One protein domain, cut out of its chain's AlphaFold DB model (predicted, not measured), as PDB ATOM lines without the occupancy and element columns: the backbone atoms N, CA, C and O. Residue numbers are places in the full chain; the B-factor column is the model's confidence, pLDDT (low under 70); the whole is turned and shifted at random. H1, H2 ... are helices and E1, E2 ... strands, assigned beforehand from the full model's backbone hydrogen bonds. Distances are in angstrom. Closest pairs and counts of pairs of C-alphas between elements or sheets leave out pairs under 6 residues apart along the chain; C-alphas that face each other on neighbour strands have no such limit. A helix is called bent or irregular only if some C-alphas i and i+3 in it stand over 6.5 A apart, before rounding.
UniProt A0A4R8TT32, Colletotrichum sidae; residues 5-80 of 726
ATOM      1  N   HIS A   5      46.228  11.587  -4.591       91.81
ATOM      2  CA  HIS A   5      45.968  10.718  -5.736       91.81
ATOM      3  C   HIS A   5      46.883   9.485  -5.701       91.81
ATOM      4  O   HIS A   5      46.366   8.374  -5.724       91.81
ATOM      5  N   ALA A   6      48.188   9.653  -5.490       89.75
ATOM      6  CA  ALA A   6      49.098   8.525  -5.286       89.75
ATOM      7  C   ALA A   6      48.698   7.656  -4.071       89.75
ATOM      8  O   ALA A   6      48.708   6.432  -4.150       89.75
ATOM      9  N   ASP A   7      48.266   8.266  -2.956       85.94
ATOM     10  CA  ASP A   7      47.764   7.516  -1.789       85.94
ATOM     11  C   ASP A   7      46.463   6.747  -2.057       85.94
ATOM     12  O   ASP A   7      46.206   5.729  -1.415       85.94
ATOM     13  N   TRP A   8      45.648   7.202  -3.009       88.25
ATOM     14  CA  TRP A   8      44.490   6.449  -3.484       88.25
ATOM     15  C   TRP A   8      44.910   5.225  -4.311       88.25
ATOM     16  O   TRP A   8      44.307   4.162  -4.170       88.25
ATOM     17  N   ASP A   9      45.962   5.341  -5.121       90.25
ATOM     18  CA  ASP A   9      46.470   4.240  -5.949       90.25
ATOM     19  C   ASP A   9      47.226   3.165  -5.141       90.25
ATOM     20  O   ASP A   9      47.372   2.034  -5.604       90.25
ATOM     21  N   GLU A  10      47.644   3.451  -3.901       83.38
ATOM     22  CA  GLU A  10      48.114   2.425  -2.945       83.38
ATOM     23  C   GLU A  10      46.987   1.592  -2.312       83.38
ATOM     24  O   GLU A  10      47.252   0.563  -1.686       83.38
ATOM     25  N   LEU A  11      45.722   1.999  -2.469       80.06
ATOM     26  CA  LEU A  11      44.580   1.192  -2.022       80.06
ATOM     27  C   LEU A  11      44.293   0.013  -2.963       80.06
ATOM     28  O   LEU A  11      43.552  -0.896  -2.590       80.06
ATOM     29  N   MET A  12      44.864   0.019  -4.168       81.38
ATOM     30  CA  MET A  12      44.641  -0.993  -5.197       81.38
ATOM     31  C   MET A  12      45.892  -1.858  -5.387       81.38
ATOM     32  O   MET A  12      47.017  -1.395  -5.207       81.38
ATOM     33  N   ALA A  13      45.699  -3.123  -5.763       83.75
ATOM     34  CA  ALA A  13      46.796  -3.946  -6.267       83.75
ATOM     35  C   ALA A  13      47.218  -3.458  -7.664       83.75
ATOM     36  O   ALA A  13      46.399  -2.908  -8.403       83.75
ATOM     37  N   SER A  14      48.481  -3.676  -8.028       88.62
ATOM     38  CA  SER A  14      49.045  -3.286  -9.324       88.62
ATOM     39  C   SER A  14      49.890  -4.430  -9.889       88.62
ATOM     40  O   SER A  14      50.717  -4.951  -9.140       88.62
ATOM     41  N   PRO A  15      49.802  -4.751 -11.196       92.06
ATOM     42  CA  PRO A  15      50.692  -5.718 -11.844       92.06
ATOM     43  C   PRO A  15      52.178  -5.458 -11.572       92.06
ATOM     44  O   PRO A  15      52.975  -6.382 -11.431       92.06
ATOM     45  N   VAL A  16      52.556  -4.179 -11.475       91.94
ATOM     46  CA  VAL A  16      53.937  -3.735 -11.230       91.94
ATOM     47  C   VAL A  16      54.375  -4.020  -9.785       91.94
ATOM     48  O   VAL A  16      55.566  -4.108  -9.492       91.94
ATOM     49  N   GLN A  17      53.421  -4.200  -8.872       85.50
ATOM     50  CA  GLN A  17      53.649  -4.631  -7.496       85.50
ATOM     51  C   GLN A  17      53.833  -6.157  -7.405       85.50
ATOM     52  O   GLN A  17      54.707  -6.619  -6.669       85.50
ATOM     53  N   ASP A  18      53.074  -6.920  -8.197       85.19
ATOM     54  CA  ASP A  18      53.132  -8.387  -8.232       85.19
ATOM     55  C   ASP A  18      54.494  -8.893  -8.747       85.19
ATOM     56  O   ASP A  18      55.114  -9.762  -8.133       85.19
ATOM     57  N   VAL A  19      55.037  -8.277  -9.807       86.88
ATOM     58  CA  VAL A  19      56.385  -8.598 -10.337       86.88
ATOM     59  C   VAL A  19      57.525  -8.231  -9.376       86.88
ATOM     60  O   VAL A  19      58.608  -8.802  -9.460       86.88
ATOM     61  N   GLN A  20      57.274  -7.315  -8.434       82.50
ATOM     62  CA  GLN A  20      58.187  -6.961  -7.341       82.50
ATOM     63  C   GLN A  20      58.047  -7.880  -6.114       82.50
ATOM     64  O   GLN A  20      58.731  -7.659  -5.115       82.50
ATOM     65  N   GLY A  21      57.115  -8.844  -6.122       77.06
ATOM     66  CA  GLY A  21      56.803  -9.670  -4.950       77.06
ATOM     67  C   GLY A  21      56.286  -8.869  -3.745       77.06
ATOM     68  O   GLY A  21      56.421  -9.317  -2.606       77.06
ATOM     69  N   ARG A  22      55.736  -7.665  -3.963       74.25
ATOM     70  CA  ARG A  22      55.299  -6.756  -2.891       74.25
ATOM     71  C   ARG A  22      53.822  -6.968  -2.558       74.25
ATOM     72  O   ARG A  22      52.988  -7.132  -3.437       74.25
ATOM     73  N   ASN A  23      53.475  -6.879  -1.275       70.06
ATOM     74  CA  ASN A  23      52.087  -7.006  -0.827       70.06
ATOM     75  C   ASN A  23      51.336  -5.670  -0.905       70.06
ATOM     76  O   ASN A  23      51.829  -4.643  -0.429       70.06
ATOM     77  N   SER A  24      50.102  -5.692  -1.413       72.12
ATOM     78  CA  SER A  24      49.190  -4.546  -1.319       72.12
ATOM     79  C   SER A  24      48.771  -4.275   0.134       72.12
ATOM     80  O   SER A  24      48.948  -5.114   1.031       72.12
ATOM     81  N   ILE A  25      48.177  -3.103   0.389       68.75
ATOM     82  CA  ILE A  25      47.709  -2.729   1.732       68.75
ATOM     83  C   ILE A  25      46.721  -3.754   2.321       68.75
ATOM     84  O   ILE A  25      46.737  -4.000   3.523       68.75
ATOM     85  N   PHE A  26      45.925  -4.420   1.478       66.19
ATOM     86  CA  PHE A  26      44.930  -5.414   1.897       66.19
ATOM     87  C   PHE A  26      45.446  -6.863   1.962       66.19
ATOM     88  O   PHE A  26      44.684  -7.743   2.356       66.19
ATOM     89  N   VAL A  27      46.702  -7.125   1.578       62.22
ATOM     90  CA  VAL A  27      47.273  -8.489   1.485       62.22
ATOM     91  C   VAL A  27      48.523  -8.676   2.365       62.22
ATOM     92  O   VAL A  27      48.997  -9.792   2.541       62.22
ATOM     93  N   GLY A  28      49.023  -7.616   3.008       56.78
ATOM     94  CA  GLY A  28      50.066  -7.750   4.035       56.78
ATOM     95  C   GLY A  28      50.669  -6.446   4.556       56.78
ATOM     96  O   GLY A  28      51.261  -6.448   5.628       56.78
ATOM     97  N   SER A  29      50.495  -5.327   3.845       58.06
ATOM     98  CA  SER A  29      51.196  -4.070   4.168       58.06
ATOM     99  C   SER A  29      50.455  -3.141   5.148       58.06
ATOM    100  O   SER A  29      50.954  -2.062   5.468       58.06
ATOM    101  N   ALA A  30      49.270  -3.516   5.642       61.00
ATOM    102  CA  ALA A  30      48.561  -2.730   6.655       61.00
ATOM    103  C   ALA A  30      49.152  -2.917   8.061       61.00
ATOM    104  O   ALA A  30      49.280  -4.026   8.570       61.00
ATOM    105  N   THR A  31      49.386  -1.802   8.752       54.72
ATOM    106  CA  THR A  31      49.907  -1.753  10.131       54.72
ATOM    107  C   THR A  31      48.837  -1.957  11.216       54.72
ATOM    108  O   THR A  31      49.075  -1.671  12.389       54.72
ATOM    109  N   PHE A  32      47.648  -2.445  10.849       60.25
ATOM    110  CA  PHE A  32      46.540  -2.712  11.768       60.25
ATOM    111  C   PHE A  32      46.004  -4.136  11.601       60.25
ATOM    112  O   PHE A  32      45.990  -4.691  10.506       60.25
ATOM    113  N   TYR A  33      45.509  -4.715  12.698       66.38
ATOM    114  CA  TYR A  33      44.851  -6.020  12.692       66.38
ATOM    115  C   TYR A  33      43.323  -5.849  12.791       66.38
ATOM    116  O   TYR A  33      42.829  -5.507  13.868       66.38
ATOM    117  N   PRO A  34      42.554  -6.071  11.707       65.31
ATOM    118  CA  PRO A  34      41.096  -5.925  11.710       65.31
ATOM    119  C   PRO A  34      40.357  -7.113  12.358       65.31
ATOM    120  O   PRO A  34      39.151  -7.031  12.583       65.31
ATOM    121  N   GLY A  35      41.055  -8.214  12.654       71.12
ATOM    122  CA  GLY A  35      40.482  -9.481  13.118       71.12
ATOM    123  C   GLY A  35      40.847 -10.641  12.187       71.12
ATOM    124  O   GLY A  35      41.746 -10.523  11.362       71.12
ATOM    125  N   HIS A  36      40.150 -11.774  12.306       75.31
ATOM    126  CA  HIS A  36      40.419 -12.973  11.491       75.31
ATOM    127  C   HIS A  36      39.867 -12.902  10.053       75.31
ATOM    128  O   HIS A  36      40.211 -13.740   9.217       75.31
ATOM    129  N   THR A  37      38.982 -11.946   9.765       77.19
ATOM    130  CA  THR A  37      38.294 -11.814   8.474       77.19
ATOM    131  C   THR A  37      38.087 -10.355   8.101       77.19
ATOM    132  O   THR A  37      37.734  -9.557   8.970       77.19
ATOM    133  N   LEU A  38      38.199 -10.038   6.812       76.31
ATOM    134  CA  LEU A  38      37.655  -8.811   6.234       76.31
ATOM    135  C   LEU A  38      36.307  -9.103   5.569       76.31
ATOM    136  O   LEU A  38      36.144 -10.127   4.910       76.31
ATOM    137  N   SER A  39      35.364  -8.179   5.726       83.19
ATOM    138  CA  SER A  39      34.059  -8.195   5.061       83.19
ATOM    139  C   SER A  39      33.962  -6.998   4.122       83.19
ATOM    140  O   SER A  39      34.047  -5.854   4.568       83.19
ATOM    141  N   PHE A  40      33.759  -7.256   2.833       82.12
ATOM    142  CA  PHE A  40      33.590  -6.234   1.805       82.12
ATOM    143  C   PHE A  40      32.120  -6.140   1.388       82.12
ATOM    144  O   PHE A  40      31.565  -7.054   0.772       82.12
ATOM    145  N   THR A  41      31.494  -5.005   1.700       85.06
ATOM    146  CA  THR A  41      30.149  -4.645   1.231       85.06
ATOM    147  C   THR A  41      30.243  -3.767  -0.012       85.06
ATOM    148  O   THR A  41      30.952  -2.762  -0.001       85.06
ATOM    149  N   PHE A  42      29.495  -4.101  -1.060       82.94
ATOM    150  CA  PHE A  42      29.471  -3.340  -2.311       82.94
ATOM    151  C   PHE A  42      28.312  -2.333  -2.343       82.94
ATOM    152  O   PHE A  42      27.262  -2.568  -1.748       82.94
ATOM    153  N   GLU A  43      28.480  -1.228  -3.077       84.19
ATOM    154  CA  GLU A  43      27.415  -0.227  -3.270       84.19
ATOM    155  C   GLU A  43      26.220  -0.789  -4.064       84.19
ATOM    156  O   GLU A  43      25.079  -0.418  -3.803       84.19
ATOM    157  N   ASP A  44      26.458  -1.719  -5.000       85.50
ATOM    158  CA  ASP A  44      25.385  -2.471  -5.658       85.50
ATOM    159  C   ASP A  44      24.818  -3.525  -4.686       85.50
ATOM    160  O   ASP A  44      25.475  -4.546  -4.459       85.50
ATOM    161  N   PRO A  45      23.583  -3.358  -4.167       82.50
ATOM    162  CA  PRO A  45      23.006  -4.249  -3.159       82.50
ATOM    163  C   PRO A  45      22.646  -5.640  -3.710       82.50
ATOM    164  O   PRO A  45      22.080  -6.461  -2.991       82.50
ATOM    165  N   ARG A  46      22.908  -5.900  -4.999       88.56
ATOM    166  CA  ARG A  46      22.758  -7.216  -5.638       88.56
ATOM    167  C   ARG A  46      24.037  -8.049  -5.586       88.56
ATOM    168  O   ARG A  46      23.972  -9.233  -5.908       88.56
ATOM    169  N   ARG A  47      25.187  -7.455  -5.246       85.31
ATOM    170  CA  ARG A  47      26.411  -8.216  -4.972       85.31
ATOM    171  C   ARG A  47      26.367  -8.720  -3.536       85.31
ATOM    172  O   ARG A  47      26.080  -7.957  -2.618       85.31
ATOM    173  N   GLU A  48      26.648 -10.004  -3.363       88.12
ATOM    174  CA  GLU A  48      26.798 -10.602  -2.039       88.12
ATOM    175  C   GLU A  48      28.027 -10.015  -1.328       88.12
ATOM    176  O   GLU A  48      28.989  -9.584  -1.970       88.12
ATOM    177  N   GLU A  49      27.978  -9.971   0.003       86.00
ATOM    178  CA  GLU A  49      29.114  -9.568   0.832       86.00
ATOM    179  C   GLU A  49      30.270 -10.551   0.616       86.00
ATOM    180  O   GLU A  49      30.107 -11.760   0.788       86.00
ATOM    181  N   LEU A  50      31.442 -10.040   0.237       84.62
ATOM    182  CA  LEU A  50      32.632 -10.866   0.079       84.62
ATOM    183  C   LEU A  50      33.375 -10.913   1.414       84.62
ATOM    184  O   LEU A  50      33.949  -9.911   1.839       84.62
ATOM    185  N   GLN A  51      33.390 -12.079   2.052       83.06
ATOM    186  CA  GLN A  51      34.213 -12.324   3.232       83.06
ATOM    187  C   GLN A  51      35.541 -12.970   2.821       83.06
ATOM    188  O   GLN A  51      35.553 -13.995   2.138       83.06
ATOM    189  N   THR A  52      36.660 -12.393   3.255       77.81
ATOM    190  CA  THR A  52      38.008 -12.953   3.079       77.81
ATOM    191  C   THR A  52      38.666 -13.195   4.437       77.81
ATOM    192  O   THR A  52      38.267 -12.622   5.454       77.81
ATOM    193  N   HIS A  53      39.679 -14.059   4.477       75.69
ATOM    194  CA  HIS A  53      40.506 -14.241   5.670       75.69
ATOM    195  C   HIS A  53      41.600 -13.176   5.730       75.69
ATOM    196  O   HIS A  53      42.205 -12.856   4.710       75.69
ATOM    197  N   TRP A  54      41.877 -12.661   6.929       69.75
ATOM    198  CA  TRP A  54      43.010 -11.767   7.160       69.75
ATOM    199  C   TRP A  54      44.159 -12.536   7.809       69.75
ATOM    200  O   TRP A  54      44.051 -12.985   8.955       69.75
ATOM    201  N   LEU A  55      45.266 -12.669   7.079       63.06
ATOM    202  CA  LEU A  55      46.522 -13.191   7.602       63.06
ATOM    203  C   LEU A  55      47.409 -12.011   8.005       63.06
ATOM    204  O   LEU A  55      47.860 -11.251   7.155       63.06
ATOM    205  N   ALA A  56      47.658 -11.858   9.303       61.22
ATOM    206  CA  ALA A  56      48.664 -10.922   9.787       61.22
ATOM    207  C   ALA A  56      50.027 -11.614   9.797       61.22
ATOM    208  O   ALA A  56      50.218 -12.590  10.524       61.22
ATOM    209  N   VAL A  57      50.962 -11.090   9.010       57.25
ATOM    210  CA  VAL A  57      52.378 -11.451   9.063       57.25
ATOM    211  C   VAL A  57      53.105 -10.284   9.716       57.25
ATOM    212  O   VAL A  57      52.903  -9.137   9.323       57.25
ATOM    213  N   TYR A  58      53.913 -10.561  10.735       55.53
ATOM    214  CA  TYR A  58      54.885  -9.601  11.242       55.53
ATOM    215  C   TYR A  58      56.260 -10.074  10.786       55.53
ATOM    216  O   TYR A  58      56.592 -11.251  10.926       55.53
ATOM    217  N   ASP A  59      57.030  -9.161  10.214       47.75
ATOM    218  CA  ASP A  59      58.399  -9.422   9.804       47.75
ATOM    219  C   ASP A  59      59.343  -9.043  10.950       47.75
ATOM    220  O   ASP A  59      59.220  -7.964  11.536       47.75
ATOM    221  N   ASN A  60      60.231  -9.962  11.326       48.28
ATOM    222  CA  ASN A  60      61.247  -9.716  12.336       48.28
ATOM    223  C   ASN A  60      62.424 -10.683  12.182       48.28
ATOM    224  O   ASN A  60      62.247 -11.899  12.150       48.28
ATOM    225  N   THR A  61      63.643 -10.145  12.210       39.78
ATOM    226  CA  THR A  61      64.894 -10.908  12.047       39.78
ATOM    227  C   THR A  61      65.253 -11.791  13.247       39.78
ATOM    228  O   THR A  61      66.215 -12.555  13.188       39.78
ATOM    229  N   VAL A  62      64.502 -11.692  14.347       47.16
ATOM    230  CA  VAL A  62      64.691 -12.481  15.568       47.16
ATOM    231  C   VAL A  62      63.445 -13.327  15.809       47.16
ATOM    232  O   VAL A  62      62.328 -12.808  15.854       47.16
ATOM    233  N   PHE A  63      63.626 -14.631  16.017       56.00
ATOM    234  CA  PHE A  63      62.526 -15.514  16.394       56.00
ATOM    235  C   PHE A  63      61.877 -15.009  17.693       56.00
ATOM    236  O   PHE A  63      62.563 -14.870  18.704       56.00
ATOM    237  N   THR A  64      60.571 -14.718  17.676       54.41
ATOM    238  CA  THR A  64      59.863 -14.147  18.844       54.41
ATOM    239  C   THR A  64      59.088 -15.190  19.654       54.41
ATOM    240  O   THR A  64      58.516 -14.867  20.693       54.41
ATOM    241  N   GLY A  65      59.085 -16.452  19.211       59.28
ATOM    242  CA  GLY A  65      58.149 -17.460  19.699       59.28
ATOM    243  C   GLY A  65      56.716 -17.208  19.202       59.28
ATOM    244  O   GLY A  65      56.468 -16.324  18.375       59.28
ATOM    245  N   PRO A  66      55.733 -17.985  19.677       58.00
ATOM    246  CA  PRO A  66      54.331 -17.696  19.419       58.00
ATOM    247  C   PRO A  66      53.895 -16.443  20.199       58.00
ATOM    248  O   PRO A  66      53.741 -16.482  21.423       58.00
ATOM    249  N   LEU A  67      53.618 -15.345  19.484       62.53
ATOM    250  CA  LEU A  67      52.972 -14.138  20.025       62.53
ATOM    251  C   LEU A  67      51.487 -14.405  20.329       62.53
ATOM    252  O   LEU A  67      50.584 -13.935  19.641       62.53
ATOM    253  N   ALA A  68      51.240 -15.223  21.350       65.19
ATOM    254  CA  ALA A  68      49.921 -15.743  21.690       65.19
ATOM    255  C   ALA A  68      49.019 -14.712  22.390       65.19
ATOM    256  O   ALA A  68      47.796 -14.869  22.403       65.19
ATOM    257  N   THR A  69      49.596 -13.665  22.988       67.38
ATOM    258  CA  THR A  69      48.858 -12.626  23.714       67.38
ATOM    259  C   THR A  69      49.330 -11.211  23.368       67.38
ATOM    260  O   THR A  69      50.462 -10.981  22.949       67.38
ATOM    261  N   GLY A  70      48.481 -10.212  23.637       65.88
ATOM    262  CA  GLY A  70      48.883  -8.801  23.542       65.88
ATOM    263  C   GLY A  70      49.994  -8.402  24.528       65.88
ATOM    264  O   GLY A  70      50.671  -7.402  24.304       65.88
ATOM    265  N   GLY A  71      50.209  -9.181  25.597       67.25
ATOM    266  CA  GLY A  71      51.338  -8.996  26.513       67.25
ATOM    267  C   GLY A  71      52.664  -9.441  25.895       67.25
ATOM    268  O   GLY A  71      53.667  -8.758  26.064       67.25
ATOM    269  N   ASP A  72      52.649 -10.526  25.119       62.28
ATOM    270  CA  ASP A  72      53.814 -11.024  24.381       62.28
ATOM    271  C   ASP A  72      54.248 -10.016  23.311       62.28
ATOM    272  O   ASP A  72      55.417  -9.640  23.245       62.28
ATOM    273  N   PHE A  73      53.278  -9.481  22.558       66.56
ATOM    274  CA  PHE A  73      53.506  -8.401  21.595       66.56
ATOM    275  C   PHE A  73      54.097  -7.144  22.261       66.56
ATOM    276  O   PHE A  73      55.078  -6.588  21.770       66.56
ATOM    277  N   TYR A  74      53.531  -6.697  23.390       60.97
ATOM    278  CA  TYR A  74      54.017  -5.512  24.106       60.97
ATOM    279  C   TYR A  74      55.433  -5.713  24.667       60.97
ATOM    280  O   TYR A  74      56.290  -4.846  24.500       60.97
ATOM    281  N   ASN A  75      55.701  -6.864  25.290       59.44
ATOM    282  CA  ASN A  75      57.025  -7.189  25.811       59.44
ATOM    283  C   ASN A  75      58.075  -7.161  24.697       59.44
ATOM    284  O   ASN A  75      59.086  -6.475  24.846       59.44
ATOM    285  N   PHE A  76      57.810  -7.824  23.569       61.72
ATOM    286  CA  PHE A  76      58.787  -7.919  22.489       61.72
ATOM    287  C   PHE A  76      58.982  -6.587  21.754       61.72
ATOM    288  O   PHE A  76      60.089  -6.051  21.733       61.72
ATOM    289  N   PHE A  77      57.914  -6.009  21.198       58.91
ATOM    290  CA  PHE A  77      58.033  -4.841  20.318       58.91
ATOM    291  C   PHE A  77      58.173  -3.501  21.050       58.91
ATOM    292  O   PHE A  77      58.728  -2.567  20.474       58.91
ATOM    293  N   VAL A  78      57.690  -3.377  22.293       57.41
ATOM    294  CA  VAL A  78      57.736  -2.105  23.043       57.41
ATOM    295  C   VAL A  78      58.839  -2.097  24.100       57.41
ATOM    296  O   VAL A  78      59.472  -1.062  24.297       57.41
ATOM    297  N   LEU A  79      59.091  -3.225  24.775       57.06
ATOM    298  CA  LEU A  79      60.090  -3.303  25.851       57.06
ATOM    299  C   LEU A  79      61.413  -3.974  25.444       57.06
ATOM    300  O   LEU A  79      62.364  -3.918  26.223       57.06
ATOM    301  N   GLY A  80      61.490  -4.612  24.270       57.56
ATOM    302  CA  GLY A  80      62.667  -5.387  23.853       57.56
ATOM    303  C   GLY A  80      62.898  -6.646  24.700       57.56
ATOM    304  O   GLY A  80      64.036  -7.073  24.883       57.56
TER     305      GLY A  80
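Overview. This is residues 5 to 80 of the 726 residues of a protein of Colletotrichum sidae (UniProt A0A4R8TT32). A loose, stretched-out model has a two-stranded hairpin, E1 and E2, toward one end of its long axis and the helix H4 at the other end, joined by a long link without a named element. Three short helices come before the hairpin: H3 near the middle, and H1 and H2 off to one side, with residues 15 to 21, of which 15 to 18 belong to H2, sticking out. The printed part has 76 residues, in the order H1, H2, H3, E1, E2, H4; the sheet E1 - E2 is antiparallel, and the class is mixed, helices and strands, with under half of the residues in named elements. It is loose, with a radius of gyration of the C-alphas of 16.2 A, and elongated, spanning 47 by 29 by 21 A.

Arrangement. E1, residues 37 to 40, and E2, residues 50 to 53, form an antiparallel hairpin at 158 degrees between their directions. C-alphas 37 and 53 face each other at 4.3 A; N 38 and O 52 are 2.9 A apart and N 40 and O 50 2.8 A, both within hydrogen-bond range. H3, residues 25 to 29, is apart from E2 and from H4, residues 70 to 79. H1, residues 5 to 9, and H2, residues 15 to 18, are apart, and no helix touches another helix. Every O i to N i+4 pair is within hydrogen-bond range in H1 and H4; H2 is too short for one, and H3 has 0 of 1, with 0 of 2 O i to N i+3 pairs.

Along the chain. E1 is 9.9 A long and E2 10.2 A, from C-alpha 50 at (32.632, -10.866, 0.079). H4 is 12.7 A long and ends at C-alpha 79 at (60.090, -3.303, 25.851). H1 begins at C-alpha 5 at (45.968, 10.718, -5.736). H3 is irregular, but only just: C-alphas 26 and 29 are 6.8 A apart.

Size, cuts and confidence. The C-alphas farthest apart, of Arg 46 and Gly 80, are 49.7 A apart. The printed part has no cut, and the link from E2 to H4 is long, residues 54 to 69. Residues 25 to 34 and 54 to 80 have pLDDT under 70; the mean of the printed part is 71.6.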